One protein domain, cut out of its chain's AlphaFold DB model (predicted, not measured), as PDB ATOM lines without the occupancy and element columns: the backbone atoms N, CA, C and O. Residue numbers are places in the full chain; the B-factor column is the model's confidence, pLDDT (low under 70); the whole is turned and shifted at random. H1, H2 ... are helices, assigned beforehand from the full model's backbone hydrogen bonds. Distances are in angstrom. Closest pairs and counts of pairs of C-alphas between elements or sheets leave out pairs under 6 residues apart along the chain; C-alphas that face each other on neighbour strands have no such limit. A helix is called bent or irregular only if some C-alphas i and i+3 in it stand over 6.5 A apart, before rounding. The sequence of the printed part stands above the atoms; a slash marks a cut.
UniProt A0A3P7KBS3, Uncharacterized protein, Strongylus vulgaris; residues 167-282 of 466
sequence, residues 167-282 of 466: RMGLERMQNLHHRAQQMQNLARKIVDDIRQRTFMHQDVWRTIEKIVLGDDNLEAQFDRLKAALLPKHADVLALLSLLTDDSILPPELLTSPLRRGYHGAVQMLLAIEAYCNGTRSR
ATOM      1  N   ARG A 167      31.688  59.587   9.861       90.31
ATOM      2  CA  ARG A 167      31.879  58.233  10.400       90.31
ATOM      3  C   ARG A 167      30.699  57.775  11.260       90.31
ATOM      4  O   ARG A 167      30.190  56.682  11.043       90.31
ATOM      5  N   MET A 168      30.243  58.590  12.215       91.00
ATOM      6  CA  MET A 168      29.098  58.234  13.072       91.00
ATOM      7  C   MET A 168      27.786  58.112  12.285       91.00
ATOM      8  O   MET A 168      26.956  57.260  12.598       91.00
ATOM      9  N   GLY A 169      27.574  58.974  11.286       91.31
ATOM     10  CA  GLY A 169      26.411  58.903  10.403       91.31
ATOM     11  C   GLY A 169      26.405  57.607   9.594       91.31
ATOM     12  O   GLY A 169      25.396  56.901   9.574       91.31
ATOM     13  N   LEU A 170      27.549  57.250   9.003       92.62
ATOM     14  CA  LEU A 170      27.722  56.007   8.253       92.62
ATOM     15  C   LEU A 170      27.553  54.765   9.145       92.62
ATOM     16  O   LEU A 170      26.816  53.849   8.789       92.62
ATOM     17  N   GLU A 171      28.161  54.768  10.333       93.50
ATOM     18  CA  GLU A 171      28.018  53.696  11.327       93.50
ATOM     19  C   GLU A 171      26.545  53.482  11.705       93.50
ATOM     20  O   GLU A 171      26.080  52.348  11.830       93.50
ATOM     21  N   ARG A 172      25.766  54.565  11.833       92.31
ATOM     22  CA  ARG A 172      24.334  54.463  12.136       92.31
ATOM     23  C   ARG A 172      23.514  53.935  10.962       92.31
ATOM     24  O   ARG A 172      22.589  53.166  11.206       92.31
ATOM     25  N   MET A 173      23.848  54.300   9.724       93.12
ATOM     26  CA  MET A 173      23.206  53.742   8.523       93.12
ATOM     27  C   MET A 173      23.427  52.230   8.392       93.12
ATOM     28  O   MET A 173      22.535  51.521   7.937       93.12
ATOM     29  N   GLN A 174      24.591  51.737   8.815       92.81
ATOM     30  CA  GLN A 174      24.956  50.316   8.765       92.81
ATOM     31  C   GLN A 174      24.445  49.512   9.974       92.81
ATOM     32  O   GLN A 174      24.586  48.290  10.024       92.81
ATOM     33  N   ASN A 175      23.843  50.173  10.965       94.00
ATOM     34  CA  ASN A 175      23.391  49.521  12.183       94.00
ATOM     35  C   ASN A 175      22.109  48.703  11.938       94.00
ATOM     36  O   ASN A 175      21.013  49.257  11.828       94.00
ATOM     37  N   LEU A 176      22.244  47.374  11.934       93.12
ATOM     38  CA  LEU A 176      21.142  46.433  11.703       93.12
ATOM     39  C   LEU A 176      20.010  46.553  12.734       93.12
ATOM     40  O   LEU A 176      18.839  46.453  12.376       93.12
ATOM     41  N   HIS A 177      20.333  46.805  14.005       93.19
ATOM     42  CA  HIS A 177      19.319  46.937  15.051       93.19
ATOM     43  C   HIS A 177      18.497  48.217  14.875       93.19
ATOM     44  O   HIS A 177      17.269  48.185  14.949       93.19
ATOM     45  N   HIS A 178      19.163  49.341  14.582       92.06
ATOM     46  CA  HIS A 178      18.474  50.588  14.237       92.06
ATOM     47  C   HIS A 178      17.602  50.388  13.000       92.06
ATOM     48  O   HIS A 178      16.438  50.777  13.005       92.06
ATOM     49  N   ARG A 179      18.124  49.706  11.977       92.62
ATOM     50  CA  ARG A 179      17.376  49.409  10.756       92.62
ATOM     51  C   ARG A 179      16.111  48.593  11.030       92.62
ATOM     52  O   ARG A 179      15.051  48.946  10.521       92.62
ATOM     53  N   ALA A 180      16.192  47.560  11.868       90.50
ATOM     54  CA  ALA A 180      15.029  46.774  12.277       90.50
ATOM     55  C   ALA A 180      13.972  47.640  12.988       90.50
ATOM     56  O   ALA A 180      12.789  47.569  12.653       90.50
ATOM     57  N   GLN A 181      14.392  48.529  13.899       92.62
ATOM     58  CA  GLN A 181      13.482  49.479  14.554       92.62
ATOM     59  C   GLN A 181      12.831  50.442  13.553       92.62
ATOM     60  O   GLN A 181      11.632  50.718  13.642       92.62
ATOM     61  N   GLN A 182      13.594  50.958  12.583       93.00
ATOM     62  CA  GLN A 182      13.035  51.821  11.548       93.00
ATOM     63  C   GLN A 182      11.991  51.081  10.704       93.00
ATOM     64  O   GLN A 182      10.932  51.645  10.440       93.00
ATOM     65  N   MET A 183      12.259  49.828  10.322       92.25
ATOM     66  CA  MET A 183      11.316  49.006   9.559       92.25
ATOM     67  C   MET A 183      10.039  48.722  10.353       92.25
ATOM     68  O   MET A 183       8.952  48.839   9.801       92.25
ATOM     69  N   GLN A 184      10.135  48.460  11.660       91.50
ATOM     70  CA  GLN A 184       8.957  48.300  12.521       91.50
ATOM     71  C   GLN A 184       8.133  49.598  12.625       91.50
ATOM     72  O   GLN A 184       6.901  49.581  12.608       91.50
ATOM     73  N   ASN A 185       8.800  50.751  12.713       91.50
ATOM     74  CA  ASN A 185       8.134  52.056  12.715       91.50
ATOM     75  C   ASN A 185       7.480  52.373  11.365       91.50
ATOM     76  O   ASN A 185       6.398  52.957  11.331       91.50
ATOM     77  N   LEU A 186       8.141  52.009  10.264       92.75
ATOM     78  CA  LEU A 186       7.621  52.164   8.911       92.75
ATOM     79  C   LEU A 186       6.395  51.279   8.697       92.75
ATOM     80  O   LEU A 186       5.388  51.772   8.205       92.75
ATOM     81  N   ALA A 187       6.460  50.020   9.126       92.00
ATOM     82  CA  ALA A 187       5.353  49.081   9.046       92.00
ATOM     83  C   ALA A 187       4.102  49.638   9.731       92.00
ATOM     84  O   ALA A 187       3.074  49.749   9.077       92.00
ATOM     85  N   ARG A 188       4.209  50.129  10.974       92.88
ATOM     86  CA  ARG A 188       3.079  50.783  11.665       92.88
ATOM     87  C   ARG A 188       2.494  51.952  10.873       92.88
ATOM     88  O   ARG A 188       1.289  52.023  10.685       92.88
ATOM     89  N   LYS A 189       3.348  52.827  10.340       92.75
ATOM     90  CA  LYS A 189       2.889  53.959   9.521       92.75
ATOM     91  C   LYS A 189       2.216  53.533   8.221       92.75
ATOM     92  O   LYS A 189       1.304  54.218   7.783       92.75
ATOM     93  N   ILE A 190       2.688  52.457   7.594       93.00
ATOM     94  CA  ILE A 190       2.070  51.904   6.388       93.00
ATOM     95  C   ILE A 190       0.691  51.343   6.729       93.00
ATOM     96  O   ILE A 190      -0.257  51.626   6.008       93.00
ATOM     97  N   VAL A 191       0.554  50.612   7.837       92.06
ATOM     98  CA  VAL A 191      -0.747  50.112   8.303       92.06
ATOM     99  C   VAL A 191      -1.714  51.273   8.574       92.06
ATOM    100  O   VAL A 191      -2.814  51.283   8.019       92.06
ATOM    101  N   ASP A 192      -1.277  52.296   9.317       92.44
ATOM    102  CA  ASP A 192      -2.062  53.510   9.583       92.44
ATOM    103  C   ASP A 192      -2.500  54.220   8.288       92.44
ATOM    104  O   ASP A 192      -3.650  54.641   8.157       92.44
ATOM    105  N   ASP A 193      -1.586  54.364   7.325       91.56
ATOM    106  CA  ASP A 193      -1.843  55.007   6.034       91.56
ATOM    107  C   ASP A 193      -2.834  54.195   5.191       91.56
ATOM    108  O   ASP A 193      -3.814  54.745   4.692       91.56
ATOM    109  N   ILE A 194      -2.660  52.873   5.099       91.25
ATOM    110  CA  ILE A 194      -3.599  51.988   4.397       91.25
ATOM    111  C   ILE A 194      -4.983  52.075   5.036       91.25
ATOM    112  O   ILE A 194      -5.975  52.210   4.320       91.25
ATOM    113  N   ARG A 195      -5.072  52.051   6.369       90.25
ATOM    114  CA  ARG A 195      -6.336  52.191   7.101       90.25
ATOM    115  C   ARG A 195      -7.016  53.535   6.829       90.25
ATOM    116  O   ARG A 195      -8.238  53.589   6.699       90.25
ATOM    117  N   GLN A 196      -6.243  54.617   6.720       89.75
ATOM    118  CA  GLN A 196      -6.760  55.942   6.367       89.75
ATOM    119  C   GLN A 196      -7.243  56.007   4.913       89.75
ATOM    120  O   GLN A 196      -8.332  56.526   4.668       89.75
ATOM    121  N   ARG A 197      -6.488  55.449   3.958       85.88
ATOM    122  CA  ARG A 197      -6.876  55.391   2.534       85.88
ATOM    123  C   ARG A 197      -8.122  54.535   2.318       85.88
ATOM    124  O   ARG A 197      -9.045  54.930   1.619       85.88
ATOM    125  N   THR A 198      -8.199  53.400   3.004       83.38
ATOM    126  CA  THR A 198      -9.340  52.472   2.948       83.38
ATOM    127  C   THR A 198     -10.478  52.859   3.895       83.38
ATOM    128  O   THR A 198     -11.405  52.079   4.097       83.38
ATOM    129  N   PHE A 199     -10.482  54.079   4.453       85.69
ATOM    130  CA  PHE A 199     -11.508  54.500   5.409       85.69
ATOM    131  C   PHE A 199     -12.936  54.381   4.846       85.69
ATOM    132  O   PHE A 199     -13.833  53.940   5.565       85.69
ATOM    133  N   MET A 200     -13.135  54.716   3.565       79.88
ATOM    134  CA  MET A 200     -14.424  54.586   2.860       79.88
ATOM    135  C   MET A 200     -14.642  53.189   2.242       79.88
ATOM    136  O   MET A 200     -15.724  52.900   1.742       79.88
ATOM    137  N   HIS A 201     -13.634  52.317   2.316       84.12
ATOM    138  CA  HIS A 201     -13.599  50.952   1.783       84.12
ATOM    139  C   HIS A 201     -13.263  49.956   2.904       84.12
ATOM    140  O   HIS A 201     -12.278  49.218   2.857       84.12
ATOM    141  N   GLN A 202     -14.065  49.974   3.974       86.88
ATOM    142  CA  GLN A 202     -13.841  49.138   5.162       86.88
ATOM    143  C   GLN A 202     -13.861  47.634   4.846       86.88
ATOM    144  O   GLN A 202     -13.246  46.840   5.552       86.88
ATOM    145  N   ASP A 203     -14.568  47.230   3.796       86.75
ATOM    146  CA  ASP A 203     -14.555  45.877   3.245       86.75
ATOM    147  C   ASP A 203     -13.168  45.486   2.715       86.75
ATOM    148  O   ASP A 203     -12.684  44.391   3.017       86.75
ATOM    149  N   VAL A 204     -12.491  46.400   2.012       88.62
ATOM    150  CA  VAL A 204     -11.116  46.215   1.529       88.62
ATOM    151  C   VAL A 204     -10.160  46.114   2.712       88.62
ATOM    152  O   VAL A 204      -9.377  45.169   2.772       88.62
ATOM    153  N   TRP A 205     -10.278  47.008   3.699       91.56
ATOM    154  CA  TRP A 205      -9.483  46.940   4.932       91.56
ATOM    155  C   TRP A 205      -9.627  45.588   5.641       91.56
ATOM    156  O   TRP A 205      -8.633  44.908   5.884       91.56
ATOM    157  N   ARG A 206     -10.865  45.155   5.915       91.88
ATOM    158  CA  ARG A 206     -11.140  43.864   6.571       91.88
ATOM    159  C   ARG A 206     -10.620  42.684   5.757       91.88
ATOM    160  O   ARG A 206     -10.202  41.682   6.328       91.88
ATOM    161  N   THR A 207     -10.657  42.785   4.430       93.38
ATOM    162  CA  THR A 207     -10.116  41.754   3.540       93.38
ATOM    163  C   THR A 207      -8.597  41.680   3.655       93.38
ATOM    164  O   THR A 207      -8.072  40.587   3.855       93.38
ATOM    165  N   ILE A 208      -7.897  42.819   3.610       92.12
ATOM    166  CA  ILE A 208      -6.445  42.889   3.826       92.12
ATOM    167  C   ILE A 208      -6.097  42.316   5.202       92.12
ATOM    168  O   ILE A 208      -5.270  41.415   5.293       92.12
ATOM    169  N   GLU A 209      -6.763  42.789   6.254       91.94
ATOM    170  CA  GLU A 209      -6.546  42.352   7.634       91.94
ATOM    171  C   GLU A 209      -6.727  40.836   7.776       91.94
ATOM    172  O   GLU A 209      -5.857  40.151   8.313       91.94
ATOM    173  N   LYS A 210      -7.807  40.281   7.212       93.31
ATOM    174  CA  LYS A 210      -8.061  38.837   7.212       93.31
ATOM    175  C   LYS A 210      -6.980  38.050   6.468       93.31
ATOM    176  O   LYS A 210      -6.637  36.955   6.903       93.31
ATOM    177  N   ILE A 211      -6.476  38.562   5.345       93.12
ATOM    178  CA  ILE A 211      -5.431  37.882   4.569       93.12
ATOM    179  C   ILE A 211      -4.097  37.921   5.323       93.12
ATOM    180  O   ILE A 211      -3.452  36.884   5.458       93.12
ATOM    181  N   VAL A 212      -3.704  39.083   5.849       89.75
ATOM    182  CA  VAL A 212      -2.422  39.274   6.547       89.75
ATOM    183  C   VAL A 212      -2.372  38.481   7.856       89.75
ATOM    184  O   VAL A 212      -1.361  37.838   8.148       89.75
ATOM    185  N   LEU A 213      -3.465  38.487   8.628       88.75
ATOM    186  CA  LEU A 213      -3.579  37.750   9.892       88.75
ATOM    187  C   LEU A 213      -3.923  36.264   9.708       88.75
ATOM    188  O   LEU A 213      -3.908  35.521  10.686       88.75
ATOM    189  N   GLY A 214      -4.246  35.826   8.489       88.81
ATOM    190  CA  GLY A 214      -4.572  34.432   8.202       88.81
ATOM    191  C   GLY A 214      -3.368  33.503   8.353       88.81
ATOM    192  O   GLY A 214      -2.224  33.924   8.208       88.81
ATOM    193  N   ASP A 215      -3.618  32.216   8.586       85.94
ATOM    194  CA  ASP A 215      -2.573  31.201   8.801       85.94
ATOM    195  C   ASP A 215      -1.896  30.707   7.513       85.94
ATOM    196  O   ASP A 215      -1.027  29.840   7.559       85.94
ATOM    197  N   ASP A 216      -2.255  31.269   6.359       86.81
ATOM    198  CA  ASP A 216      -1.640  30.919   5.082       86.81
ATOM    199  C   ASP A 216      -0.149  31.308   5.039       86.81
ATOM    200  O   ASP A 216       0.307  32.220   5.740       86.81
ATOM    201  N   ASN A 217       0.618  30.630   4.180       88.56
ATOM    202  CA  ASN A 217       1.996  31.019   3.890       88.56
ATOM    203  C   ASN A 217       2.050  32.387   3.174       88.56
ATOM    204  O   ASN A 217       1.067  32.834   2.582       88.56
ATOM    205  N   LEU A 218       3.201  33.065   3.233       86.19
ATOM    206  CA  LEU A 218       3.350  34.427   2.696       86.19
ATOM    207  C   LEU A 218       3.043  34.517   1.193       86.19
ATOM    208  O   LEU A 218       2.406  35.475   0.767       86.19
ATOM    209  N   GLU A 219       3.438  33.521   0.400       86.88
ATOM    210  CA  GLU A 219       3.167  33.487  -1.044       86.88
ATOM    211  C   GLU A 219       1.657  33.475  -1.331       86.88
ATOM    212  O   GLU A 219       1.147  34.342  -2.042       86.88
ATOM    213  N   ALA A 220       0.910  32.577  -0.683       89.19
ATOM    214  CA  ALA A 220      -0.542  32.492  -0.814       89.19
ATOM    215  C   ALA A 220      -1.251  33.740  -0.264       89.19
ATOM    216  O   ALA A 220      -2.284  34.152  -0.802       89.19
ATOM    217  N   GLN A 221      -0.708  34.368   0.787       91.62
ATOM    218  CA  GLN A 221      -1.198  35.664   1.260       91.62
ATOM    219  C   GLN A 221      -1.043  36.733   0.164       91.62
ATOM    220  O   GLN A 221      -2.004  37.447  -0.121       91.62
ATOM    221  N   PHE A 222       0.113  36.813  -0.504       91.44
ATOM    222  CA  PHE A 222       0.330  37.767  -1.596       91.44
ATOM    223  C   PHE A 222      -0.536  37.491  -2.824       91.44
ATOM    224  O   PHE A 222      -1.027  38.446  -3.427       91.44
ATOM    225  N   ASP A 223      -0.802  36.233  -3.167       90.38
ATOM    226  CA  ASP A 223      -1.724  35.899  -4.259       90.38
ATOM    227  C   ASP A 223      -3.153  36.366  -3.965       90.38
ATOM    228  O   ASP A 223      -3.815  36.964  -4.821       90.38
ATOM    229  N   ARG A 224      -3.624  36.183  -2.725       91.88
ATOM    230  CA  ARG A 224      -4.933  36.698  -2.299       91.88
ATOM    231  C   ARG A 224      -4.959  38.224  -2.243       91.88
ATOM    232  O   ARG A 224      -5.954  38.818  -2.653       91.88
ATOM    233  N   LEU A 225      -3.879  38.866  -1.789       93.06
ATOM    234  CA  LEU A 225      -3.755  40.328  -1.810       93.06
ATOM    235  C   LEU A 225      -3.767  40.868  -3.244       93.06
ATOM    236  O   LEU A 225      -4.459  41.845  -3.512       93.06
ATOM    237  N   LYS A 226      -3.072  40.216  -4.186       91.50
ATOM    238  CA  LYS A 226      -3.113  40.555  -5.618       91.50
ATOM    239  C   LYS A 226      -4.544  40.481  -6.147       91.50
ATOM    240  O   LYS A 226      -5.000  41.438  -6.764       91.50
ATOM    241  N   ALA A 227      -5.259  39.392  -5.860       91.56
ATOM    242  CA  ALA A 227      -6.643  39.208  -6.296       91.56
ATOM    243  C   ALA A 227      -7.617  40.233  -5.686       91.56
ATOM    244  O   ALA A 227      -8.568  40.636  -6.350       91.56
ATOM    245  N   ALA A 228      -7.391  40.655  -4.438       90.56
ATOM    246  CA  ALA A 228      -8.261  41.601  -3.739       90.56
ATOM    247  C   ALA A 228      -7.979  43.071  -4.094       90.56
ATOM    248  O   ALA A 228      -8.902  43.883  -4.129       90.56
ATOM    249  N   LEU A 229      -6.712  43.428  -4.323       90.69
ATOM    250  CA  LEU A 229      -6.286  44.822  -4.468       90.69
ATOM    251  C   LEU A 229      -6.125  45.253  -5.920       90.69
ATOM    252  O   LEU A 229      -6.308  46.430  -6.217       90.69
ATOM    253  N   LEU A 230      -5.792  44.354  -6.848       88.81
ATOM    254  CA  LEU A 230      -5.596  44.751  -8.240       88.81
ATOM    255  C   LEU A 230      -6.913  44.774  -9.031       88.81
ATOM    256  O   LEU A 230      -7.776  43.923  -8.830       88.81
ATOM    257  N   PRO A 231      -7.068  45.728  -9.972       85.88
ATOM    258  CA  PRO A 231      -6.144  46.829 -10.286       85.88
ATOM    259  C   PRO A 231      -6.336  48.081  -9.406       85.88
ATOM    260  O   PRO A 231      -5.531  49.004  -9.486       85.88
ATOM    261  N   LYS A 232      -7.402  48.137  -8.598       86.50
ATOM    262  CA  LYS A 232      -7.912  49.370  -7.971       86.50
ATOM    263  C   LYS A 232      -6.980  49.993  -6.923       86.50
ATOM    264  O   LYS A 232      -6.921  51.209  -6.825       86.50
ATOM    265  N   HIS A 233      -6.246  49.176  -6.176       88.56
ATOM    266  CA  HIS A 233      -5.407  49.567  -5.038       88.56
ATOM    267  C   HIS A 233      -3.971  49.033  -5.198       88.56
ATOM    268  O   HIS A 233      -3.397  48.403  -4.303       88.56
ATOM    269  N   ALA A 234      -3.384  49.234  -6.385       90.69
ATOM    270  CA  ALA A 234      -2.030  48.772  -6.703       90.69
ATOM    271  C   ALA A 234      -0.942  49.414  -5.820       90.69
ATOM    272  O   ALA A 234       0.086  48.795  -5.543       90.69
ATOM    273  N   ASP A 235      -1.172  50.638  -5.352       89.62
ATOM    274  CA  ASP A 235      -0.316  51.364  -4.417       89.62
ATOM    275  C   ASP A 235      -0.308  50.730  -3.018       89.62
ATOM    276  O   ASP A 235       0.765  50.554  -2.442       89.62
ATOM    277  N   VAL A 236      -1.472  50.315  -2.506       91.81
ATOM    278  CA  VAL A 236      -1.608  49.588  -1.232       91.81
ATOM    279  C   VAL A 236      -0.841  48.270  -1.290       91.81
ATOM    280  O   VAL A 236      -0.069  47.960  -0.382       91.81
ATOM    281  N   LEU A 237      -0.989  47.520  -2.385       92.81
ATOM    282  CA  LEU A 237      -0.240  46.282  -2.602       92.81
ATOM    283  C   LEU A 237       1.273  46.537  -2.652       92.81
ATOM    284  O   LEU A 237       2.049  45.792  -2.048       92.81
ATOM    285  N   ALA A 238       1.698  47.602  -3.338       92.94
ATOM    286  CA  ALA A 238       3.103  47.975  -3.405       92.94
ATOM    287  C   ALA A 238       3.657  48.320  -2.012       92.94
ATOM    288  O   ALA A 238       4.720  47.813  -1.668       92.94
ATOM    289  N   LEU A 239       2.933  49.087  -1.189       92.69
ATOM    290  CA  LEU A 239       3.333  49.420   0.185       92.69
ATOM    291  C   LEU A 239       3.452  48.183   1.083       92.69
ATOM    292  O   LEU A 239       4.449  48.030   1.785       92.69
ATOM    293  N   LEU A 240       2.470  47.280   1.026       92.31
ATOM    294  CA  LEU A 240       2.492  46.018   1.769       92.31
ATOM    295  C   LEU A 240       3.708  45.162   1.392       92.31
ATOM    296  O   LEU A 240       4.379  44.619   2.266       92.31
ATOM    297  N   SER A 241       4.060  45.121   0.105       93.19
ATOM    298  CA  SER A 241       5.229  44.380  -0.381       93.19
ATOM    299  C   SER A 241       6.585  44.942   0.078       93.19
ATOM    300  O   SER A 241       7.606  44.292  -0.124       93.19
ATOM    301  N   LEU A 242       6.636  46.144   0.669       92.12
ATOM    302  CA  LEU A 242       7.872  46.706   1.239       92.12
ATOM    303  C   LEU A 242       8.190  46.138   2.627       92.12
ATOM    304  O   LEU A 242       9.285  46.356   3.143       92.12
ATOM    305  N   LEU A 243       7.223  45.463   3.254       90.50
ATOM    306  CA  LEU A 243       7.360  44.898   4.598       90.50
ATOM    307  C   LEU A 243       7.897  43.466   4.593       90.50
ATOM    308  O   LEU A 243       8.218  42.929   5.654       90.50
ATOM    309  N   THR A 244       7.993  42.861   3.413       88.25
ATOM    310  CA  THR A 244       8.432  41.482   3.205       88.25
ATOM    311  C   THR A 244       9.743  41.457   2.434       88.25
ATOM    312  O   THR A 244      10.008  42.336   1.612       88.25
ATOM    313  N   ASP A 245      10.551  40.433   2.696       85.69
ATOM    314  CA  ASP A 245      11.806  40.208   1.991       85.69
ATOM    315  C   ASP A 245      11.578  39.895   0.508       85.69
ATOM    316  O   ASP A 245      10.662  39.154   0.139       85.69
ATOM    317  N   ASP A 246      12.470  40.412  -0.341       87.50
ATOM    318  CA  ASP A 246      12.397  40.250  -1.797       87.50
ATOM    319  C   ASP A 246      12.429  38.777  -2.245       87.50
ATOM    320  O   ASP A 246      11.902  38.456  -3.304       87.50
ATOM    321  N   SER A 247      13.006  37.872  -1.446       86.25
ATOM    322  CA  SER A 247      13.095  36.439  -1.761       86.25
ATOM    323  C   SER A 247      11.755  35.701  -1.729       86.25
ATOM    324  O   SER A 247      11.659  34.621  -2.301       86.25
ATOM    325  N   ILE A 248      10.750  36.257  -1.048       85.62
ATOM    326  CA  ILE A 248       9.436  35.629  -0.828       85.62
ATOM    327  C   ILE A 248       8.365  36.302  -1.703       85.62
ATOM    328  O   ILE A 248       7.225  35.850  -1.793       85.62
ATOM    329  N   LEU A 249       8.708  37.419  -2.345       88.12
ATOM    330  CA  LEU A 249       7.762  38.183  -3.139       88.12
ATOM    331  C   LEU A 249       7.585  37.587  -4.539       88.12
ATOM    332  O   LEU A 249       8.569  37.216  -5.181       88.12
ATOM    333  N   PRO A 250       6.348  37.591  -5.068       87.19
ATOM    334  CA  PRO A 250       6.096  37.241  -6.457       87.19
ATOM    335  C   PRO A 250       6.953  38.073  -7.431       87.19
ATOM    336  O   PRO A 250       7.074  39.297  -7.254       87.19
ATOM    337  N   PRO A 251       7.500  37.466  -8.500       86.25
ATOM    338  CA  PRO A 251       8.406  38.145  -9.430       86.25
ATOM    339  C   PRO A 251       7.744  39.327 -10.155       86.25
ATOM    340  O   PRO A 251       8.414  40.303 -10.509       86.25
ATOM    341  N   GLU A 252       6.419  39.308 -10.325       86.75
ATOM    342  CA  GLU A 252       5.692  40.426 -10.937       86.75
ATOM    343  C   GLU A 252       5.695  41.672 -10.039       86.75
ATOM    344  O   GLU A 252       5.703  42.800 -10.531       86.75
ATOM    345  N   LEU A 253       5.725  41.492  -8.713       86.88
ATOM    346  CA  LEU A 253       5.835  42.614  -7.780       86.88
ATOM    347  C   LEU A 253       7.251  43.182  -7.771       86.88
ATOM    348  O   LEU A 253       7.406  44.400  -7.739       86.88
ATOM    349  N   LEU A 254       8.277  42.332  -7.856       87.00
ATOM    350  CA  LEU A 254       9.678  42.765  -7.918       87.00
ATOM    351  C   LEU A 254       9.977  43.600  -9.174       87.00
ATOM    352  O   LEU A 254      10.704  44.592  -9.110       87.00
ATOM    353  N   THR A 255       9.385  43.227 -10.308       87.12
ATOM    354  CA  THR A 255       9.567  43.926 -11.592       87.12
ATOM    355  C   THR A 255       8.687  45.172 -11.735       87.12
ATOM    356  O   THR A 255       9.010  46.066 -12.530       87.12
ATOM    357  N   SER A 256       7.632  45.290 -10.918       89.31
ATOM    358  CA  SER A 256       6.708  46.425 -10.919       89.31
ATOM    359  C   SER A 256       7.448  47.767 -10.779       89.31
ATOM    360  O   SER A 256       8.165  47.983  -9.793       89.31
ATOM    361  N   PRO A 257       7.276  48.708 -11.729       89.31
ATOM    362  CA  PRO A 257       7.921  50.017 -11.656       89.31
ATOM    363  C   PRO A 257       7.444  50.814 -10.434       89.31
ATOM    364  O   PRO A 257       8.245  51.490  -9.793       89.31
ATOM    365  N   LEU A 258       6.167  50.666 -10.054       90.56
ATOM    366  CA  LEU A 258       5.592  51.325  -8.881       90.56
ATOM    367  C   LEU A 258       6.257  50.844  -7.586       90.56
ATOM    368  O   LEU A 258       6.671  51.660  -6.763       90.56
ATOM    369  N   ARG A 259       6.417  49.521  -7.423       91.56
ATOM    370  CA  ARG A 259       7.109  48.960  -6.255       91.56
ATOM    371  C   ARG A 259       8.561  49.419  -6.214       91.56
ATOM    372  O   ARG A 259       9.014  49.843  -5.157       91.56
ATOM    373  N   ARG A 260       9.284  49.365  -7.341       90.38
ATOM    374  CA  ARG A 260      10.687  49.810  -7.408       90.38
ATOM    375  C   ARG A 260      10.843  51.276  -7.005       90.38
ATOM    376  O   ARG A 260      11.735  51.585  -6.217       90.38
ATOM    377  N   GLY A 261       9.940  52.142  -7.466       90.38
ATOM    378  CA  GLY A 261       9.894  53.549  -7.067       90.38
ATOM    379  C   GLY A 261       9.703  53.725  -5.559       90.38
ATOM    380  O   GLY A 261      10.502  54.401  -4.910       90.38
ATOM    381  N   TYR A 262       8.700  53.064  -4.969       92.12
ATOM    382  CA  TYR A 262       8.485  53.137  -3.520       92.12
ATOM    383  C   TYR A 262       9.618  52.518  -2.708       92.12
ATOM    384  O   TYR A 262      10.004  53.078  -1.684       92.12
ATOM    385  N   HIS A 263      10.174  51.400  -3.165       92.25
ATOM    386  CA  HIS A 263      11.305  50.762  -2.516       92.25
ATOM    387  C   HIS A 263      12.497  51.720  -2.466       92.25
ATOM    388  O   HIS A 263      12.992  52.000  -1.377       92.25
ATOM    389  N   GLY A 264      12.896  52.310  -3.598       91.50
ATOM    390  CA  GLY A 264      13.986  53.289  -3.634       91.50
ATOM    391  C   GLY A 264      13.729  54.501  -2.737       91.50
ATOM    392  O   GLY A 264      14.582  54.857  -1.923       91.50
ATOM    393  N   ALA A 265      12.520  55.067  -2.789       92.12
ATOM    394  CA  ALA A 265      12.135  56.183  -1.928       92.12
ATOM    395  C   ALA A 265      12.240  55.827  -0.434       92.12
ATOM    396  O   ALA A 265      12.802  56.591   0.353       92.12
ATOM    397  N   VAL A 266      11.759  54.649  -0.027       93.38
ATOM    398  CA  VAL A 266      11.875  54.167   1.355       93.38
ATOM    399  C   VAL A 266      13.336  53.984   1.757       93.38
ATOM    400  O   VAL A 266      13.717  54.421   2.845       93.38
ATOM    401  N   GLN A 267      14.180  53.413   0.893       93.06
ATOM    402  CA  GLN A 267      15.610  53.262   1.179       93.06
ATOM    403  C   GLN A 267      16.291  54.617   1.409       93.06
ATOM    404  O   GLN A 267      17.023  54.775   2.389       93.06
ATOM    405  N   MET A 268      15.985  55.621   0.580       93.00
ATOM    406  CA  MET A 268      16.483  56.989   0.754       93.00
ATOM    407  C   MET A 268      16.013  57.601   2.081       93.00
ATOM    408  O   MET A 268      16.826  58.130   2.839       93.00
ATOM    409  N   LEU A 269      14.718  57.508   2.404       93.12
ATOM    410  CA  LEU A 269      14.149  58.069   3.638       93.12
ATOM    411  C   LEU A 269      14.770  57.454   4.898       93.12
ATOM    412  O   LEU A 269      15.089  58.169   5.852       93.12
ATOM    413  N   LEU A 270      14.960  56.135   4.896       93.19
ATOM    414  CA  LEU A 270      15.568  55.403   6.003       93.19
ATOM    415  C   LEU A 270      17.055  55.742   6.158       93.19
ATOM    416  O   LEU A 270      17.525  55.911   7.285       93.19
ATOM    417  N   ALA A 271      17.786  55.904   5.052       93.81
ATOM    418  CA  ALA A 271      19.179  56.343   5.075       93.81
ATOM    419  C   ALA A 271      19.327  57.761   5.646       93.81
ATOM    420  O   ALA A 271      20.151  57.977   6.535       93.81
ATOM    421  N   ILE A 272      18.488  58.706   5.200       92.75
ATOM    422  CA  ILE A 272      18.474  60.086   5.708       92.75
ATOM    423  C   ILE A 272      18.194  60.100   7.214       92.75
ATOM    424  O   ILE A 272      18.913  60.759   7.966       92.75
ATOM    425  N   GLU A 273      17.175  59.366   7.677       92.69
ATOM    426  CA  GLU A 273      16.861  59.307   9.108       92.69
ATOM    427  C   GLU A 273      18.028  58.734   9.912       92.69
ATOM    428  O   GLU A 273      18.459  59.369  10.876       92.69
ATOM    429  N   ALA A 274      18.575  57.589   9.492       92.69
ATOM    430  CA  ALA A 274      19.655  56.926  10.210       92.69
ATOM    431  C   ALA A 274      20.908  57.809  10.278       92.69
ATOM    432  O   ALA A 274      21.497  57.963  11.350       92.69
ATOM    433  N   TYR A 275      21.279  58.445   9.167       92.50
ATOM    434  CA  TYR A 275      22.445  59.319   9.098       92.50
ATOM    435  C   TYR A 275      22.298  60.551   9.999       92.50
ATOM    436  O   TYR A 275      23.160  60.830  10.839       92.50
ATOM    437  N   CYS A 276      21.177  61.273   9.891       89.50
ATOM    438  CA  CYS A 276      20.917  62.451  10.721       89.50
ATOM    439  C   CYS A 276      20.847  62.100  12.217       89.50
ATOM    440  O   CYS A 276      21.331  62.860  13.056       89.50
ATOM    441  N   ASN A 277      20.298  60.933  12.561       88.12
ATOM    442  CA  ASN A 277      20.259  60.438  13.936       88.12
ATOM    443  C   ASN A 277      21.674  60.100  14.454       88.12
ATOM    444  O   ASN A 277      22.064  60.510  15.550       88.12
ATOM    445  N   GLY A 278      22.491  59.441  13.625       87.81
ATOM    446  CA  GLY A 278      23.868  59.052  13.943       87.81
ATOM    447  C   GLY A 278      24.808  60.233  14.177       87.81
ATOM    448  O   GLY A 278      25.555  60.255  15.157       87.81
ATOM    449  N   THR A 279      24.729  61.266  13.336       86.12
ATOM    450  CA  THR A 279      25.571  62.468  13.476       86.12
ATOM    451  C   THR A 279      25.278  63.259  14.760       86.12
ATOM    452  O   THR A 279      26.115  64.063  15.192       86.12
ATOM    453  N   ARG A 280      24.113  63.027  15.397       70.88
ATOM    454  CA  ARG A 280      23.603  63.749  16.581       70.88
ATOM    455  C   ARG A 280      23.732  65.269  16.435       70.88
ATOM    456  O   ARG A 280      24.008  65.977  17.409       70.88
ATOM    457  N   SER A 281      23.607  65.782  15.210       64.94
ATOM    458  CA  SER A 281      23.786  67.206  14.964       64.94
ATOM    459  C   SER A 281      22.578  67.965  15.507       64.94
ATOM    460  O   SER A 281      21.454  67.766  15.059       64.94
ATOM    461  N   ARG A 282      22.804  68.886  16.454       53.66
ATOM    462  CA  ARG A 282      21.751  69.772  16.991       53.66
ATOM    463  C   ARG A 282      21.082  70.636  15.907       53.66
ATOM    464  O   ARG A 282      20.015  71.182  16.157       53.66
TER     465      ARG A 282
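AT A GLANCE: This is residues 167 to 282 of the 466 residues of an uncharacterized protein of Strongylus vulgaris (UniProt A0A3P7KBS3). Two long helices, H2 and H7, make a V, meeting near the beginning of H2 and the last part of H7. H3, H4 and H5 fold back and forth at the V's open end, with H5 between the arms, while H1 packs on H7 at the narrow end and short H6 sits near the beginning of H7. The printed part has 116 residues, all helix in class, with seven named helices, H1 to H7 in chain order, and no named strand. It is elongated, 46 by 30 by 27 A, and only just compact, close to loose, with a radius of gyration of the C-alphas of 15.9 A.

IN THESE COORDINATES: H1, residues 167 to 173, begins at C-alpha 167 (31.879, 58.233, 10.400). H2, residues 176 to 200, measures 37.5 A and is irregular, with C-alphas 197 and 200 7.6 A apart. H3 is residues 202 to 212, H4 218 to 229, H5 234 to 240 and H6 251 to 255. H7, residues 257 to 279, measures 33.1 A and ends at C-alpha 279 (25.571, 62.468, 13.476).

HOW THE PARTS SIT: H1 touches H7 at residues 271 to 279, closest at C-alphas 169 and 275, 4.2 A. H2 touches H7, opposite ways at a steep tilt of 49 degrees, closest at C-alphas 182 and 270, 7.1 A. H3 and H4 form a hairpin at 14 degrees, closest at C-alphas 211 and 221, 5.8 A. H5 touches H7, closest at C-alphas 238 and 259, 5.0 A. H3 and H7 are apart. Every O i to N i+4 pair is within hydrogen-bond range except in H2, 20 of 21.

THE WHOLE: The farthest C-alphas, of Arg 167 and Asp 203, are 48.6 A apart. The printed part has no cut and no long link. Residues 281 to 282 are under 70 in pLDDT.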